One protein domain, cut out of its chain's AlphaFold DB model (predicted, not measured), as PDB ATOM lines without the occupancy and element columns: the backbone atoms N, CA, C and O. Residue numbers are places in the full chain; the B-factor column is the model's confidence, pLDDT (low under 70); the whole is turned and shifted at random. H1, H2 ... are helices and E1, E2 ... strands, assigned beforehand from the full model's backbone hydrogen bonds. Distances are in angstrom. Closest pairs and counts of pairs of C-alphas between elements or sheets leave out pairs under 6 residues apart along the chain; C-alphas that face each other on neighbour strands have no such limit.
ATOM      1  N   GLN A  36     -23.396 124.288   2.193       80.75
ATOM      2  CA  GLN A  36     -24.449 124.191   1.201       80.75
ATOM      3  C   GLN A  36     -25.143 125.539   1.059       80.75
ATOM      4  O   GLN A  36     -25.606 126.136   2.036       80.75
ATOM      5  N   ILE A  37     -25.240 125.992  -0.184       85.00
ATOM      6  CA  ILE A  37     -26.138 127.067  -0.585       85.00
ATOM      7  C   ILE A  37     -27.226 126.438  -1.442       85.00
ATOM      8  O   ILE A  37     -26.915 125.702  -2.374       85.00
ATOM      9  N   SER A  38     -28.488 126.716  -1.127       85.44
ATOM     10  CA  SER A  38     -29.604 126.371  -2.005       85.44
ATOM     11  C   SER A  38     -29.987 127.602  -2.798       85.44
ATOM     12  O   SER A  38     -30.186 128.665  -2.208       85.44
ATOM     13  N   CYS A  39     -30.073 127.469  -4.111       85.50
ATOM     14  CA  CYS A  39     -30.506 128.531  -4.997       85.50
ATOM     15  C   CYS A  39     -31.782 128.121  -5.710       85.50
ATOM     16  O   CYS A  39     -31.808 127.103  -6.401       85.50
ATOM     17  N   ASP A  40     -32.805 128.950  -5.552       84.06
ATOM     18  CA  ASP A  40     -33.997 128.887  -6.369       84.06
ATOM     19  C   ASP A  40     -33.730 129.617  -7.680       84.06
ATOM     20  O   ASP A  40     -33.439 130.818  -7.718       84.06
ATOM     21  N   VAL A  41     -33.770 128.848  -8.760       82.00
ATOM     22  CA  VAL A  41     -33.451 129.332 -10.095       82.00
ATOM     23  C   VAL A  41     -34.589 130.172 -10.676       82.00
ATOM     24  O   VAL A  41     -34.323 131.125 -11.405       82.00
ATOM     25  N   GLU A  42     -35.837 129.854 -10.337       81.44
ATOM     26  CA  GLU A  42     -37.024 130.575 -10.799       81.44
ATOM     27  C   GLU A  42     -37.166 131.920 -10.081       81.44
ATOM     28  O   GLU A  42     -37.392 132.948 -10.722       81.44
ATOM     29  N   GLU A  43     -36.958 131.936  -8.765       82.44
ATOM     30  CA  GLU A  43     -37.003 133.156  -7.952       82.44
ATOM     31  C   GLU A  43     -35.706 133.980  -8.019       82.44
ATOM     32  O   GLU A  43     -35.647 135.092  -7.488       82.44
ATOM     33  N   ASN A  44     -34.660 133.454  -8.667       83.38
ATOM     34  CA  ASN A  44     -33.327 134.052  -8.748       83.38
ATOM     35  C   ASN A  44     -32.783 134.452  -7.361       83.38
ATOM     36  O   ASN A  44     -32.296 135.567  -7.142       83.38
ATOM     37  N   SER A  45     -32.902 133.536  -6.401       86.12
ATOM     38  CA  SER A  45     -32.555 133.772  -5.003       86.12
ATOM     39  C   SER A  45     -31.705 132.626  -4.455       86.12
ATOM     40  O   SER A  45     -31.804 131.486  -4.894       86.12
ATOM     41  N   CYS A  46     -30.825 132.919  -3.495       87.88
ATOM     42  CA  CYS A  46     -30.016 131.897  -2.830       87.88
ATOM     43  C   CYS A  46     -30.087 132.062  -1.316       87.88
ATOM     44  O   CYS A  46     -29.946 133.178  -0.805       87.88
ATOM     45  N   GLY A  47     -30.218 130.961  -0.587       83.25
ATOM     46  CA  GLY A  47     -30.256 130.914   0.870       83.25
ATOM     47  C   GLY A  47     -29.185 129.982   1.444       83.25
ATOM     48  O   GLY A  47     -28.858 128.964   0.826       83.25
ATOM     49  N   PRO A  48     -28.613 130.304   2.619       77.44
ATOM     50  CA  PRO A  48     -27.763 129.363   3.330       77.44
ATOM     51  C   PRO A  48     -28.594 128.208   3.890       77.44
ATOM     52  O   PRO A  48     -29.701 128.412   4.392       77.44
ATOM     53  N   VAL A  49     -28.028 127.004   3.881       71.56
ATOM     54  CA  VAL A  49     -28.560 125.890   4.669       71.56
ATOM     55  C   VAL A  49     -27.862 125.916   6.027       71.56
ATOM     56  O   VAL A  49     -26.640 125.821   6.110       71.56
ATOM     57  N   PHE A  50     -28.635 126.113   7.099       57.03
ATOM     58  CA  PHE A  50     -28.104 126.429   8.434       57.03
ATOM     59  C   PHE A  50     -27.359 125.272   9.130       57.03
ATOM     60  O   PHE A  50     -26.709 125.516  10.144       57.03
ATOM     61  N   SER A  51     -27.400 124.050   8.588       60.03
ATOM     62  CA  SER A  51     -26.561 122.928   9.034       60.03
ATOM     63  C   SER A  51     -26.361 121.893   7.924       60.03
ATOM     64  O   SER A  51     -27.326 121.367   7.343       60.03
ATOM     65  N   PHE A  52     -25.096 121.597   7.615       66.69
ATOM     66  CA  PHE A  52     -24.724 120.680   6.541       66.69
ATOM     67  C   PHE A  52     -23.463 119.873   6.875       66.69
ATOM     68  O   PHE A  52     -22.339 120.200   6.504       66.69
ATOM     69  N   SER A  53     -23.664 118.759   7.582       66.12
ATOM     70  CA  SER A  53     -22.585 117.825   7.911       66.12
ATOM     71  C   SER A  53     -22.106 117.031   6.688       66.12
ATOM     72  O   SER A  53     -22.862 116.794   5.746       66.12
ATOM     73  N   LEU A  54     -20.869 116.523   6.734       66.94
ATOM     74  CA  LEU A  54     -20.307 115.657   5.685       66.94
ATOM     75  C   LEU A  54     -21.128 114.368   5.471       66.94
ATOM     76  O   LEU A  54     -21.226 113.849   4.363       66.94
ATOM     77  N   LYS A  55     -21.769 113.857   6.528       67.56
ATOM     78  CA  LYS A  55     -22.691 112.719   6.424       67.56
ATOM     79  C   LYS A  55     -23.907 113.079   5.564       67.56
ATOM     80  O   LYS A  55     -24.243 112.340   4.647       67.56
ATOM     81  N   LYS A  56     -24.501 114.248   5.820       66.19
ATOM     82  CA  LYS A  56     -25.634 114.777   5.052       66.19
ATOM     83  C   LYS A  56     -25.230 115.130   3.614       66.19
ATOM     84  O   LYS A  56     -26.015 114.910   2.703       66.19
ATOM     85  N   TYR A  57     -23.995 115.596   3.403       66.00
ATOM     86  CA  TYR A  57     -23.386 115.743   2.075       66.00
ATOM     87  C   TYR A  57     -23.380 114.417   1.314       66.00
ATOM     88  O   TYR A  57     -23.873 114.360   0.193       66.00
ATOM     89  N   ASN A  58     -22.881 113.341   1.931       65.50
ATOM     90  CA  ASN A  58     -22.809 112.030   1.282       65.50
ATOM     91  C   ASN A  58     -24.205 111.457   1.002       65.50
ATOM     92  O   ASN A  58     -24.426 110.880  -0.056       65.50
ATOM     93  N   GLU A  59     -25.155 111.652   1.918       65.12
ATOM     94  CA  GLU A  59     -26.555 111.263   1.721       65.12
ATOM     95  C   GLU A  59     -27.204 112.046   0.570       65.12
ATOM     96  O   GLU A  59     -27.850 111.447  -0.283       65.12
ATOM     97  N   MET A  60     -26.999 113.367   0.486       63.19
ATOM     98  CA  MET A  60     -27.531 114.178  -0.616       63.19
ATOM     99  C   MET A  60     -26.861 113.883  -1.953       63.19
ATOM    100  O   MET A  60     -27.534 113.919  -2.974       63.19
ATOM    101  N   ASN A  61     -25.567 113.565  -1.962       61.34
ATOM    102  CA  ASN A  61     -24.866 113.163  -3.180       61.34
ATOM    103  C   ASN A  61     -25.413 111.849  -3.768       61.34
ATOM    104  O   ASN A  61     -25.201 111.587  -4.947       61.34
ATOM    105  N   ASN A  62     -26.122 111.055  -2.959       62.53
ATOM    106  CA  ASN A  62     -26.787 109.820  -3.368       62.53
ATOM    107  C   ASN A  62     -28.288 110.006  -3.658       62.53
ATOM    108  O   ASN A  62     -28.957 109.040  -4.018       62.53
ATOM    109  N   ASN A  63     -28.824 111.216  -3.481       62.66
ATOM    110  CA  ASN A  63     -30.216 111.545  -3.766       62.66
ATOM    111  C   ASN A  63     -30.316 112.324  -5.088       62.66
ATOM    112  O   ASN A  63     -29.410 113.073  -5.456       62.66
ATOM    113  N   ASN A  64     -31.438 112.162  -5.791       65.19
ATOM    114  CA  ASN A  64     -31.673 112.738  -7.117       65.19
ATOM    115  C   ASN A  64     -31.887 114.253  -7.043       65.19
ATOM    116  O   ASN A  64     -33.017 114.721  -6.912       65.19
ATOM    117  N   PHE A  65     -30.796 115.010  -7.103       71.94
ATOM    118  CA  PHE A  65     -30.830 116.462  -7.082       71.94
ATOM    119  C   PHE A  65     -29.861 117.094  -8.077       71.94
ATOM    120  O   PHE A  65     -28.748 116.603  -8.280       71.94
ATOM    121  N   LEU A  66     -30.249 118.245  -8.632       77.38
ATOM    122  CA  LEU A  66     -29.384 119.034  -9.499       77.38
ATOM    123  C   LEU A  66     -28.405 119.870  -8.664       77.38
ATOM    124  O   LEU A  66     -28.793 120.749  -7.889       77.38
ATOM    125  N   LYS A  67     -27.110 119.621  -8.847       84.25
ATOM    126  CA  LYS A  67     -26.033 120.342  -8.150       84.25
ATOM    127  C   LYS A  67     -25.193 121.137  -9.135       84.25
ATOM    128  O   LYS A  67     -24.934 120.678 -10.240       84.25
ATOM    129  N   TYR A  68     -24.700 122.299  -8.731       84.44
ATOM    130  CA  TYR A  68     -23.667 123.006  -9.473       84.44
ATOM    131  C   TYR A  68     -22.284 122.631  -8.927       84.44
ATOM    132  O   TYR A  68     -22.022 122.751  -7.729       84.44
ATOM    133  N   SER A  69     -21.411 122.154  -9.814       76.12
ATOM    134  CA  SER A  69     -20.056 121.713  -9.493       76.12
ATOM    135  C   SER A  69     -19.161 122.909  -9.180       76.12
ATOM    136  O   SER A  69     -18.930 123.784 -10.020       76.12
ATOM    137  N   THR A  70     -18.651 122.951  -7.955       71.94
ATOM    138  CA  THR A  70     -17.615 123.888  -7.525       71.94
ATOM    139  C   THR A  70     -16.258 123.180  -7.543       71.94
ATOM    140  O   THR A  70     -16.150 121.976  -7.322       71.94
ATOM    141  N   TYR A  71     -15.188 123.921  -7.830       65.06
ATOM    142  CA  TYR A  71     -13.841 123.350  -7.967       65.06
ATOM    143  C   TYR A  71     -13.214 122.885  -6.640       65.06
ATOM    144  O   TYR A  71     -12.186 122.217  -6.657       65.06
ATOM    145  N   ASP A  72     -13.792 123.251  -5.494       65.75
ATOM    146  CA  ASP A  72     -13.195 123.052  -4.167       65.75
ATOM    147  C   ASP A  72     -13.594 121.730  -3.482       65.75
ATOM    148  O   ASP A  72     -13.087 121.434  -2.397       65.75
ATOM    149  N   GLY A  73     -14.508 120.954  -4.085       64.06
ATOM    150  CA  GLY A  73     -14.955 119.634  -3.620       64.06
ATOM    151  C   GLY A  73     -15.584 119.592  -2.219       64.06
ATOM    152  O   GLY A  73     -15.840 118.508  -1.703       64.06
ATOM    153  N   SER A  74     -15.807 120.745  -1.584       66.50
ATOM    154  CA  SER A  74     -16.284 120.868  -0.194       66.50
ATOM    155  C   SER A  74     -17.447 121.846  -0.043       66.50
ATOM    156  O   SER A  74     -18.121 121.868   0.991       66.50
ATOM    157  N   THR A  75     -17.727 122.618  -1.090       76.88
ATOM    158  CA  THR A  75     -18.936 123.420  -1.207       76.88
ATOM    159  C   THR A  75     -19.905 122.760  -2.180       76.88
ATOM    160  O   THR A  75     -19.508 122.149  -3.168       76.88
ATOM    161  N   ILE A  76     -21.199 122.869  -1.902       78.69
ATOM    162  CA  ILE A  76     -22.250 122.493  -2.843       78.69
ATOM    163  C   ILE A  76     -23.147 123.702  -3.053       78.69
ATOM    164  O   ILE A  76     -23.637 124.311  -2.097       78.69
ATOM    165  N   ILE A  77     -23.407 124.008  -4.319       86.75
ATOM    166  CA  ILE A  77     -24.537 124.843  -4.709       86.75
ATOM    167  C   ILE A  77     -25.624 123.896  -5.201       86.75
ATOM    168  O   ILE A  77     -25.444 123.170  -6.177       86.75
ATOM    169  N   PHE A  78     -26.740 123.890  -4.499       84.25
ATOM    170  CA  PHE A  78     -27.923 123.136  -4.854       84.25
ATOM    171  C   PHE A  78     -28.854 124.016  -5.678       84.25
ATOM    172  O   PHE A  78     -29.020 125.191  -5.353       84.25
ATOM    173  N   LEU A  79     -29.451 123.464  -6.728       83.31
ATOM    174  CA  LEU A  79     -30.343 124.203  -7.613       83.31
ATOM    175  C   LEU A  79     -31.756 123.627  -7.504       83.31
ATOM    176  O   LEU A  79     -31.971 122.471  -7.855       83.31
ATOM    177  N   THR A  80     -32.706 124.431  -7.028       78.56
ATOM    178  CA  THR A  80     -34.144 124.114  -7.025       78.56
ATOM    179  C   THR A  80     -34.862 124.839  -8.153       78.56
ATOM    180  O   THR A  80     -34.429 125.910  -8.586       78.56
ATOM    181  N   ASN A  81     -35.993 124.278  -8.595       71.75
ATOM    182  CA  ASN A  81     -36.891 124.903  -9.572       71.75
ATOM    183  C   ASN A  81     -36.163 125.333 -10.855       71.75
ATOM    184  O   ASN A  81     -36.416 126.395 -11.427       71.75
ATOM    185  N   PHE A  82     -35.226 124.502 -11.319       74.56
ATOM    186  CA  PHE A  82     -34.475 124.789 -12.530       74.56
ATOM    187  C   PHE A  82     -35.413 124.674 -13.738       74.56
ATOM    188  O   PHE A  82     -35.721 123.585 -14.208       74.56
ATOM    189  N   LYS A  83     -35.875 125.817 -14.254       66.62
ATOM    190  CA  LYS A  83     -36.774 125.894 -15.420       66.62
ATOM    191  C   LYS A  83     -36.109 126.441 -16.677       66.62
ATOM    192  O   LYS A  83     -36.783 126.589 -17.698       66.62
ATOM    193  N   TYR A  84     -34.813 126.766 -16.630       63.09
ATOM    194  CA  TYR A  84     -34.156 127.345 -17.794       63.09
ATOM    195  C   TYR A  84     -34.207 126.371 -18.977       63.09
ATOM    196  O   TYR A  84     -33.833 125.204 -18.823       63.09
ATOM    197  N   PRO A  85     -34.663 126.829 -20.160       53.78
ATOM    198  CA  PRO A  85     -34.666 126.018 -21.361       53.78
ATOM    199  C   PRO A  85     -33.219 125.789 -21.787       53.78
ATOM    200  O   PRO A  85     -32.585 126.623 -22.441       53.78
ATOM    201  N   ILE A  86     -32.704 124.640 -21.378       57.38
ATOM    202  CA  ILE A  86     -31.469 124.085 -21.883       57.38
ATOM    203  C   ILE A  86     -31.752 123.658 -23.333       57.38
ATOM    204  O   ILE A  86     -32.596 122.802 -23.591       57.38
ATOM    205  N   GLY A  87     -31.115 124.333 -24.290       45.75
ATOM    206  CA  GLY A  87     -31.070 123.920 -25.693       45.75
ATOM    207  C   GLY A  87     -30.430 122.533 -25.848       45.75
ATOM    208  O   GLY A  87     -29.947 121.982 -24.859       45.75
ATOM    209  N   PRO A  88     -30.430 121.950 -27.062       47.78
ATOM    210  CA  PRO A  88     -30.035 120.558 -27.276       47.78
ATOM    211  C   PRO A  88     -28.695 120.246 -26.597       47.78
ATOM    212  O   PRO A  88     -27.709 120.965 -26.768       47.78
ATOM    213  N   ALA A  89     -28.704 119.207 -25.766       47.72
ATOM    214  CA  ALA A  89     -27.537 118.747 -25.040       47.72
ATOM    215  C   ALA A  89     -26.593 118.025 -26.010       47.72
ATOM    216  O   ALA A  89     -26.981 117.056 -26.655       47.72
ATOM    217  N   TYR A  90     -25.355 118.499 -26.121       50.66
ATOM    218  CA  TYR A  90     -24.338 117.861 -26.951       50.66
ATOM    219  C   TYR A  90     -23.588 116.835 -26.109       50.66
ATOM    220  O   TYR A  90     -22.875 117.195 -25.171       50.66
ATOM    221  N   PHE A  91     -23.733 115.560 -26.447       51.81
ATOM    222  CA  PHE A  91     -22.950 114.487 -25.844       51.81
ATOM    223  C   PHE A  91     -21.488 114.633 -26.272       51.81
ATOM    224  O   PHE A  91     -21.194 114.756 -27.462       51.81
ATOM    225  N   SER A  92     -20.569 114.630 -25.307       48.56
ATOM    226  CA  SER A  92     -19.149 114.444 -25.599       48.56
ATOM    227  C   SER A  92     -18.827 112.993 -25.302       48.56
ATOM    228  O   SER A  92     -18.620 112.637 -24.146       48.56
ATOM    229  N   ASP A  93     -18.796 112.155 -26.333       48.34
ATOM    230  CA  ASP A  93     -18.290 110.797 -26.187       48.34
ATOM    231  C   ASP A  93     -16.775 110.857 -25.915       48.34
ATOM    232  O   ASP A  93     -15.978 111.249 -26.779       48.34
ATOM    233  N   ILE A  94     -16.397 110.542 -24.674       50.16
ATOM    234  CA  ILE A  94     -15.005 110.524 -24.210       50.16
ATOM    235  C   ILE A  94     -14.254 109.335 -24.833       50.16
ATOM    236  O   ILE A  94     -13.046 109.431 -25.042       50.16
ATOM    237  N   GLU A  95     -14.948 108.252 -25.194       48.53
ATOM    238  CA  GLU A  95     -14.340 107.065 -25.806       48.53
ATOM    239  C   GLU A  95     -14.081 107.254 -27.310       48.53
ATOM    240  O   GLU A  95     -13.139 106.675 -27.850       48.53
ATOM    241  N   ASN A  96     -14.840 108.126 -27.987       47.28
ATOM    242  CA  ASN A  96     -14.750 108.340 -29.439       47.28
ATOM    243  C   ASN A  96     -14.227 109.727 -29.863       47.28
ATOM    244  O   ASN A  96     -14.702 110.297 -30.851       47.28
ATOM    245  N   ASN A  97     -13.223 110.276 -29.166       48.62
ATOM    246  CA  ASN A  97     -12.527 111.515 -29.565       48.62
ATOM    247  C   ASN A  97     -13.471 112.708 -29.853       48.62
ATOM    248  O   ASN A  97     -13.239 113.489 -30.776       48.62
ATOM    249  N   GLY A  98     -14.545 112.872 -29.072       52.44
ATOM    250  CA  GLY A  98     -15.401 114.058 -29.158       52.44
ATOM    251  C   GLY A  98     -16.307 114.118 -30.392       52.44
ATOM    252  O   GLY A  98     -16.670 115.216 -30.821       52.44
ATOM    253  N   LYS A  99     -16.693 112.974 -30.976       44.47
ATOM    254  CA  LYS A  99     -17.769 112.968 -31.978       44.47
ATOM    255  C   LYS A  99     -19.076 113.461 -31.353       44.47
ATOM    256  O   LYS A  99     -19.620 112.855 -30.437       44.47
ATOM    257  N   ILE A 100     -19.547 114.579 -31.895       53.06
ATOM    258  CA  ILE A 100     -20.822 115.220 -31.590       53.06
ATOM    259  C   ILE A 100     -21.928 114.301 -32.113       53.06
ATOM    260  O   ILE A 100     -21.987 114.037 -33.315       53.06
ATOM    261  N   ILE A 101     -22.766 113.785 -31.215       48.56
ATOM    262  CA  ILE A 101     -23.932 112.985 -31.601       48.56
ATOM    263  C   ILE A 101     -25.008 113.931 -32.152       48.56
ATOM    264  O   ILE A 101     -25.261 115.000 -31.598       48.56
ATOM    265  N   ASP A 102     -25.563 113.519 -33.287       45.72
ATOM    266  CA  ASP A 102     -26.529 114.198 -34.147       45.72
ATOM    267  C   ASP A 102     -27.739 114.762 -33.358       45.72
ATOM    268  O   ASP A 102     -28.357 113.995 -32.606       45.72
ATOM    269  N   PRO A 103     -28.101 116.059 -33.508       46.31
ATOM    270  CA  PRO A 103     -29.242 116.689 -32.823       46.31
ATOM    271  C   PRO A 103     -30.589 115.976 -33.029       46.31
ATOM    272  O   PRO A 103     -31.512 116.213 -32.249       46.31
ATOM    273  N   ASP A 104     -30.692 115.084 -34.015       43.84
ATOM    274  CA  ASP A 104     -31.919 114.353 -34.332       43.84
ATOM    275  C   ASP A 104     -32.037 112.964 -33.661       43.84
ATOM    276  O   ASP A 104     -33.048 112.287 -33.854       43.84
ATOM    277  N   THR A 105     -31.058 112.509 -32.854       45.88
ATOM    278  CA  THR A 105     -31.029 111.105 -32.363       45.88
ATOM    279  C   THR A 105     -31.250 110.832 -30.870       45.88
ATOM    280  O   THR A 105     -31.343 109.660 -30.513       45.88
ATOM    281  N   ASN A 106     -31.429 111.810 -29.972       49.22
ATOM    282  CA  ASN A 106     -31.973 111.506 -28.631       49.22
ATOM    283  C   ASN A 106     -32.469 112.757 -27.885       49.22
ATOM    284  O   ASN A 106     -31.996 113.860 -28.152       49.22
ATOM    285  N   PRO A 107     -33.461 112.609 -26.988       49.69
ATOM    286  CA  PRO A 107     -34.451 113.620 -26.674       49.69
ATOM    287  C   PRO A 107     -33.842 114.749 -25.855       49.69
ATOM    288  O   PRO A 107     -32.913 114.547 -25.079       49.69
ATOM    289  N   TYR A 108     -34.433 115.929 -25.997       52.00
ATOM    290  CA  TYR A 108     -34.290 117.078 -25.114       52.00
ATOM    291  C   TYR A 108     -33.988 116.660 -23.664       52.00
ATOM    292  O   TYR A 108     -34.891 116.273 -22.921       52.00
ATOM    293  N   ILE A 109     -32.717 116.732 -23.253       58.03
ATOM    294  CA  ILE A 109     -32.353 116.619 -21.842       58.03
ATOM    295  C   ILE A 109     -32.906 117.874 -21.178       58.03
ATOM    296  O   ILE A 109     -32.387 118.977 -21.346       58.03
ATOM    297  N   THR A 110     -34.023 117.705 -20.481       66.19
ATOM    298  CA  THR A 110     -34.652 118.795 -19.744       66.19
ATOM    299  C   THR A 110     -33.978 118.960 -18.390       66.19
ATOM    300  O   THR A 110     -33.342 118.043 -17.868       66.19
ATOM    301  N   ALA A 111     -34.170 120.122 -17.780       67.31
ATOM    302  CA  ALA A 111     -33.756 120.356 -16.408       67.31
ATOM    303  C   ALA A 111     -34.305 119.308 -15.426       67.31
ATOM    304  O   ALA A 111     -33.555 118.799 -14.599       67.31
ATOM    305  N   ASN A 112     -35.570 118.907 -15.596       69.12
ATOM    306  CA  ASN A 112     -36.197 117.853 -14.797       69.12
ATOM    307  C   ASN A 112     -35.481 116.509 -14.974       69.12
ATOM    308  O   ASN A 112     -35.325 115.757 -14.016       69.12
ATOM    309  N   THR A 113     -35.025 116.205 -16.193       72.25
ATOM    310  CA  THR A 113     -34.244 114.996 -16.469       72.25
ATOM    311  C   THR A 113     -32.917 115.037 -15.710       72.25
ATOM    312  O   THR A 113     -32.605 114.087 -14.996       72.25
ATOM    313  N   LEU A 114     -32.183 116.153 -15.779       75.06
ATOM    314  CA  LEU A 114     -30.916 116.330 -15.056       75.06
ATOM    315  C   LEU A 114     -31.087 116.249 -13.534       75.06
ATOM    316  O   LEU A 114     -30.262 115.642 -12.854       75.06
ATOM    317  N   GLU A 115     -32.158 116.836 -13.002       71.50
ATOM    318  CA  GLU A 115     -32.492 116.768 -11.580       71.50
ATOM    319  C   GLU A 115     -32.806 115.328 -11.159       71.50
ATOM    320  O   GLU A 115     -32.213 114.816 -10.211       71.50
ATOM    321  N   SER A 116     -33.656 114.632 -11.923       72.69
ATOM    322  CA  SER A 116     -34.043 113.245 -11.642       72.69
ATOM    323  C   SER A 116     -32.881 112.250 -11.715       72.69
ATOM    324  O   SER A 116     -32.918 111.225 -11.041       72.69
ATOM    325  N   MET A 117     -31.846 112.555 -12.503       72.50
ATOM    326  CA  MET A 117     -30.634 111.743 -12.639       72.50
ATOM    327  C   MET A 117     -29.526 112.143 -11.649       72.50
ATOM    328  O   MET A 117     -28.437 111.574 -11.699       72.50
ATOM    329  N   GLY A 118     -29.764 113.125 -10.770       73.44
ATOM    330  CA  GLY A 118     -28.771 113.571  -9.787       73.44
ATOM    331  C   GLY A 118     -27.525 114.213 -10.409       73.44
ATOM    332  O   GLY A 118     -26.416 114.082  -9.879       73.44
ATOM    333  N   CYS A 119     -27.672 114.862 -11.566       77.81
ATOM    334  CA  CYS A 119     -26.533 115.367 -12.320       77.81
ATOM    335  C   CYS A 119     -25.875 116.584 -11.653       77.81
ATOM    336  O   CYS A 119     -26.507 117.420 -11.003       77.81
ATOM    337  N   SER A 120     -24.574 116.724 -11.887       82.06
ATOM    338  CA  SER A 120     -23.829 117.959 -11.674       82.06
ATOM    339  C   SER A 120     -23.848 118.819 -12.927       82.06
ATOM    340  O   SER A 120     -23.510 118.332 -13.996       82.06
ATOM    341  N   ILE A 121     -24.122 120.112 -12.804       81.25
ATOM    342  CA  ILE A 121     -23.886 121.089 -13.867       81.25
ATOM    343  C   ILE A 121     -22.692 121.983 -13.537       81.25
ATOM    344  O   ILE A 121     -22.436 122.332 -12.392       81.25
ATOM    345  N   SER A 122     -21.931 122.334 -14.555       78.69
ATOM    346  CA  SER A 122     -20.886 123.352 -14.543       78.69
ATOM    347  C   SER A 122     -21.174 124.318 -15.690       78.69
ATOM    348  O   SER A 122     -22.129 124.120 -16.442       78.69
ATOM    349  N   PHE A 123     -20.375 125.368 -15.837       75.81
ATOM    350  CA  PHE A 123     -20.551 126.351 -16.899       75.81
ATOM    351  C   PHE A 123     -20.708 125.671 -18.276       75.81
ATOM    352  O   PHE A 123     -19.769 125.057 -18.788       75.81
ATOM    353  N   ASN A 124     -21.922 125.729 -18.837       74.44
ATOM    354  CA  ASN A 124     -22.328 125.102 -20.103       74.44
ATOM    355  C   ASN A 124     -22.050 123.591 -20.222       74.44
ATOM    356  O   ASN A 124     -21.918 123.072 -21.331       74.44
ATOM    357  N   SER A 125     -21.930 122.873 -19.104       78.19
ATOM    358  CA  SER A 125     -21.616 121.437 -19.083       78.19
ATOM    359  C   SER A 125     -22.424 120.700 -18.022       78.19
ATOM    360  O   SER A 125     -22.728 121.266 -16.977       78.19
ATOM    361  N   TYR A 126     -22.748 119.432 -18.252       78.75
ATOM    362  CA  TYR A 126     -23.396 118.571 -17.267       78.75
ATOM    363  C   TYR A 126     -22.679 117.221 -17.169       78.75
ATOM    364  O   TYR A 126     -22.094 116.732 -18.134       78.75
ATOM    365  N   PHE A 127     -22.727 116.636 -15.980       79.06
ATOM    366  CA  PHE A 127     -22.058 115.405 -15.592       79.06
ATOM    367  C   PHE A 127     -23.033 114.579 -14.753       79.06
ATOM    368  O   PHE A 127     -23.318 114.909 -13.603       79.06
ATOM    369  N   CYS A 128     -23.563 113.522 -15.345       75.88
ATOM    370  CA  CYS A 128     -24.352 112.486 -14.691       75.88
ATOM    371  C   CYS A 128     -23.493 111.215 -14.578       75.88
ATOM    372  O   CYS A 128     -22.390 111.162 -15.122       75.88
ATOM    373  N   GLN A 129     -23.998 110.188 -13.894       71.25
ATOM    374  CA  GLN A 129     -23.265 108.935 -13.676       71.25
ATOM    375  C   GLN A 129     -22.821 108.263 -14.988       71.25
ATOM    376  O   GLN A 129     -21.655 107.903 -15.117       71.25
ATOM    377  N   ASP A 130     -23.724 108.188 -15.968       66.38
ATOM    378  CA  ASP A 130     -23.485 107.478 -17.235       66.38
ATOM    379  C   ASP A 130     -23.441 108.412 -18.456       66.38
ATOM    380  O   ASP A 130     -23.192 107.976 -19.578       66.38
ATOM    381  N   ILE A 131     -23.721 109.707 -18.266       70.38
ATOM    382  CA  ILE A 131     -23.876 110.669 -19.362       70.38
ATOM    383  C   ILE A 131     -23.242 111.996 -18.968       70.38
ATOM    384  O   ILE A 131     -23.609 112.599 -17.963       70.38
ATOM    385  N   SER A 132     -22.342 112.503 -19.803       72.12
ATOM    386  CA  SER A 132     -21.839 113.871 -19.690       72.12
ATOM    387  C   SER A 132     -21.922 114.585 -21.032       72.12
ATOM    388  O   SER A 132     -21.923 113.963 -22.097       72.12
ATOM    389  N   GLY A 133     -22.032 115.907 -20.986       72.25
ATOM    390  CA  GLY A 133     -22.197 116.691 -22.196       72.25
ATOM    391  C   GLY A 133     -22.171 118.187 -21.954       72.25
ATOM    392  O   GLY A 133     -21.870 118.671 -20.860       72.25
ATOM    393  N   ARG A 134     -22.474 118.929 -23.013       73.88
ATOM    394  CA  ARG A 134     -22.585 120.384 -23.009       73.88
ATOM    395  C   ARG A 134     -24.015 120.814 -23.215       73.88
ATOM    396  O   ARG A 134     -24.800 120.120 -23.849       73.88
ATOM    397  N   PHE A 135     -24.318 121.994 -22.709       74.19
ATOM    398  CA  PHE A 135     -25.626 122.590 -22.849       74.19
ATOM    399  C   PHE A 135     -25.506 124.082 -23.141       74.19
ATOM    400  O   PHE A 135     -24.501 124.708 -22.805       74.19
ATOM    401  N   SER A 136     -26.527 124.658 -23.768       71.25
ATOM    402  CA  SER A 136     -26.592 126.094 -24.046       71.25
ATOM    403  C   SER A 136     -27.955 126.637 -23.658       71.25
ATOM    404  O   SER A 136     -28.968 126.010 -23.957       71.25
ATOM    405  N   PHE A 137     -28.007 127.813 -23.047       75.19
ATOM    406  CA  PHE A 137     -29.277 128.490 -22.802       75.19
ATOM    407  C   PHE A 137     -29.902 128.948 -24.121       75.19
ATOM    408  O   PHE A 137     -29.207 129.431 -25.012       75.19
ATOM    409  N   LYS A 138     -31.227 128.816 -24.250       72.38
ATOM    410  CA  LYS A 138     -31.953 129.301 -25.436       72.38
ATOM    411  C   LYS A 138     -31.901 130.829 -25.577       72.38
ATOM    412  O   LYS A 138     -31.998 131.344 -26.688       72.38
ATOM    413  N   ASN A 139     -31.783 131.544 -24.459       75.00
ATOM    414  CA  ASN A 139     -31.714 132.997 -24.398       75.00
ATOM    415  C   ASN A 139     -30.469 133.428 -23.608       75.00
ATOM    416  O   ASN A 139     -30.239 132.931 -22.507       75.00
ATOM    417  N   ASN A 140     -29.707 134.387 -24.138       78.94
ATOM    418  CA  ASN A 140     -28.517 134.926 -23.471       78.94
ATOM    419  C   ASN A 140     -28.856 135.572 -22.119       78.94
ATOM    420  O   ASN A 140     -28.110 135.406 -21.163       78.94
ATOM    421  N   ASN A 141     -30.025 136.211 -21.997       83.88
ATOM    422  CA  ASN A 141     -30.454 136.807 -20.726       83.88
ATOM    423  C   ASN A 141     -30.619 135.765 -19.604       83.88
ATOM    424  O   ASN A 141     -30.466 136.099 -18.431       83.88
ATOM    425  N   ASP A 142     -30.958 134.519 -19.943       79.25
ATOM    426  CA  ASP A 142     -31.094 133.440 -18.959       79.25
ATOM    427  C   ASP A 142     -29.719 132.923 -18.518       79.25
ATOM    428  O   ASP A 142     -29.532 132.609 -17.342       79.25
ATOM    429  N   ALA A 143     -28.738 132.921 -19.430       81.06
ATOM    430  CA  ALA A 143     -27.345 132.632 -19.101       81.06
ATOM    431  C   ALA A 143     -26.790 133.667 -18.112       81.06
ATOM    432  O   ALA A 143     -26.269 133.290 -17.065       81.06
ATOM    433  N   ASP A 144     -27.006 134.959 -18.379       85.56
ATOM    434  CA  ASP A 144     -26.552 136.043 -17.501       85.56
ATOM    435  C   ASP A 144     -27.202 135.964 -16.111       85.56
ATOM    436  O   ASP A 144     -26.545 136.150 -15.084       85.56
ATOM    437  N   LYS A 145     -28.509 135.673 -16.041       85.19
ATOM    438  CA  LYS A 145     -29.203 135.472 -14.758       85.19
ATOM    439  C   LYS A 145     -28.629 134.286 -13.995       85.19
ATOM    440  O   LYS A 145     -28.368 134.402 -12.799       85.19
ATOM    441  N   PHE A 146     -28.401 133.169 -14.680       85.94
ATOM    442  CA  PHE A 146     -27.817 131.983 -14.072       85.94
ATOM    443  C   PHE A 146     -26.395 132.244 -13.558       85.94
ATOM    444  O   PHE A 146     -26.088 131.914 -12.414       85.94
ATOM    445  N   GLU A 147     -25.538 132.900 -14.342       87.94
ATOM    446  CA  GLU A 147     -24.190 133.285 -13.912       87.94
ATOM    447  C   GLU A 147     -24.216 134.177 -12.667       87.94
ATOM    448  O   GLU A 147     -23.487 133.924 -11.702       87.94
ATOM    449  N   ASN A 148     -25.097 135.179 -12.647       89.56
ATOM    450  CA  ASN A 148     -25.267 136.069 -11.501       89.56
ATOM    451  C   ASN A 148     -25.777 135.330 -10.254       89.56
ATOM    452  O   ASN A 148     -25.328 135.617  -9.138       89.56
ATOM    453  N   LEU A 149     -26.671 134.353 -10.423       89.38
ATOM    454  CA  LEU A 149     -27.148 133.493  -9.339       89.38
ATOM    455  C   LEU A 149     -25.999 132.666  -8.750       89.38
ATOM    456  O   LEU A 149     -25.790 132.663  -7.535       89.38
ATOM    457  N   ILE A 150     -25.194 132.030  -9.605       89.88
ATOM    458  CA  ILE A 150     -24.019 131.256  -9.187       89.88
ATOM    459  C   ILE A 150     -22.981 132.152  -8.503       89.88
ATOM    460  O   ILE A 150     -22.404 131.758  -7.487       89.88
ATOM    461  N   LEU A 151     -22.747 133.365  -9.007       89.56
ATOM    462  CA  LEU A 151     -21.860 134.337  -8.367       89.56
ATOM    463  C   LEU A 151     -22.378 134.727  -6.975       89.56
ATOM    464  O   LEU A 151     -21.619 134.755  -6.005       89.56
ATOM    465  N   THR A 152     -23.682 134.973  -6.859       89.38
ATOM    466  CA  THR A 152     -24.348 135.279  -5.587       89.38
ATOM    467  C   THR A 152     -24.195 134.131  -4.596       89.38
ATOM    468  O   THR A 152     -23.868 134.365  -3.432       89.38
ATOM    469  N   ALA A 153     -24.365 132.888  -5.049       87.88
ATOM    470  CA  ALA A 153     -24.143 131.698  -4.238       87.88
ATOM    471  C   ALA A 153     -22.690 131.610  -3.750       87.88
ATOM    472  O   ALA A 153     -22.447 131.460  -2.552       87.88
ATOM    473  N   LYS A 154     -21.723 131.794  -4.659       86.56
ATOM    474  CA  LYS A 154     -20.288 131.760  -4.344       86.56
ATOM    475  C   LYS A 154     -19.894 132.808  -3.307       86.56
ATOM    476  O   LYS A 154     -19.141 132.507  -2.386       86.56
ATOM    477  N   ASN A 155     -20.451 134.014  -3.409       86.12
ATOM    478  CA  ASN A 155     -20.195 135.100  -2.462       86.12
ATOM    479  C   ASN A 155     -20.795 134.852  -1.067       86.12
ATOM    480  O   ASN A 155     -20.379 135.496  -0.105       86.12
ATOM    481  N   LYS A 156     -21.760 133.930  -0.940       84.00
ATOM    482  CA  LYS A 156     -22.352 133.538   0.349       84.00
ATOM    483  C   LYS A 156     -21.574 132.438   1.065       84.00
ATOM    484  O   LYS A 156     -21.806 132.240   2.260       84.00
ATOM    485  N   PHE A 157     -20.652 131.747   0.390       81.00
ATOM    486  CA  PHE A 157     -19.780 130.797   1.072       81.00
ATOM    487  C   PHE A 157     -18.917 131.521   2.102       81.00
ATOM    488  O   PHE A 157     -18.286 132.548   1.833       81.00
TER     489      PHE A 157
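What this domain is: This is residues 36 to 157 of the 195 residues of an uncharacterized protein of Acinetobacter sp. CIP-A165 (UniProt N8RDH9). Two small three-stranded sheets stand one beyond the other along the longest axis, with residues 66 to 69 passing between E3 of the first and E4 of the second. The long helix H3 covers one face of the first sheet with its residues 149 to 156, and the 30-residue loop 81 to 110 runs from the first sheet to the far end beyond the second and returns to the short helix H2. The printed part has 122 residues with the elements E1 E2 H1 E3 H2 E4 E5 E6 H3 in that order, a mixed class with under half of the residues in named elements. The first sheet, order E2 E1 E3, is mixed and the second, E4 E5 E6, antiparallel. The whole is compact, with a radius of gyration of the C-alphas of 14.7 A and spans of 44 by 32 by 22 A.

How they stand to each other: E1, residues 36 to 40, forms a hairpin with E2, residues 45 to 48; N 40 and O 45 are 2.8 A apart, within hydrogen-bond range. H1, residues 54 to 61, only grazes this sheet, with residues 57 to 61. E3, residues 75 to 80, is parallel to E1 at 23 degrees, with N 39 and O 78 at 2.8 A. H2, residues 111 to 116, only grazes the second sheet, with residues 114 to 115. E4, residues 120 to 122, E5, residues 125 to 127, and E6, residues 132 to 134, make a meander, each strand the antiparallel neighbour of the one before; N 127 and O 120 are 2.7 A apart, N 126 and O 133 2.9 A. H3, residues 140 to 156, makes two layers with the first sheet, a helix on one face of it, at a height over the sheet of 10.0 A. Its closest C-alphas to E2 are those of Ala 153 and Cys 46, 6.0 A apart. E3 and E4 are near each other, while H3 is apart from E4 and E5. In H1, H2 and H3 every O i to N i+4 pair is within hydrogen-bond range.

Where its parts are: E1 begins at C-alpha 36, (-24.449, 124.191, 1.201), and measures 13.1 A; E3 measures 16.3 A. H3 runs 24.6 A from C-alpha 140, (-28.517, 134.926, -23.471), to C-alpha 156, (-22.352, 133.538, 0.349).

The domain as a whole: The C-alphas farthest apart, those of Phe 50 and Asp 104, are 44.6 A apart. The printed part has no cut; the links H1 to E3 and E3 to H2 are long. The mean pLDDT of the printed part is 70.5, and 50 residues are under 70, among them residues 50 to 64 and 83 to 112.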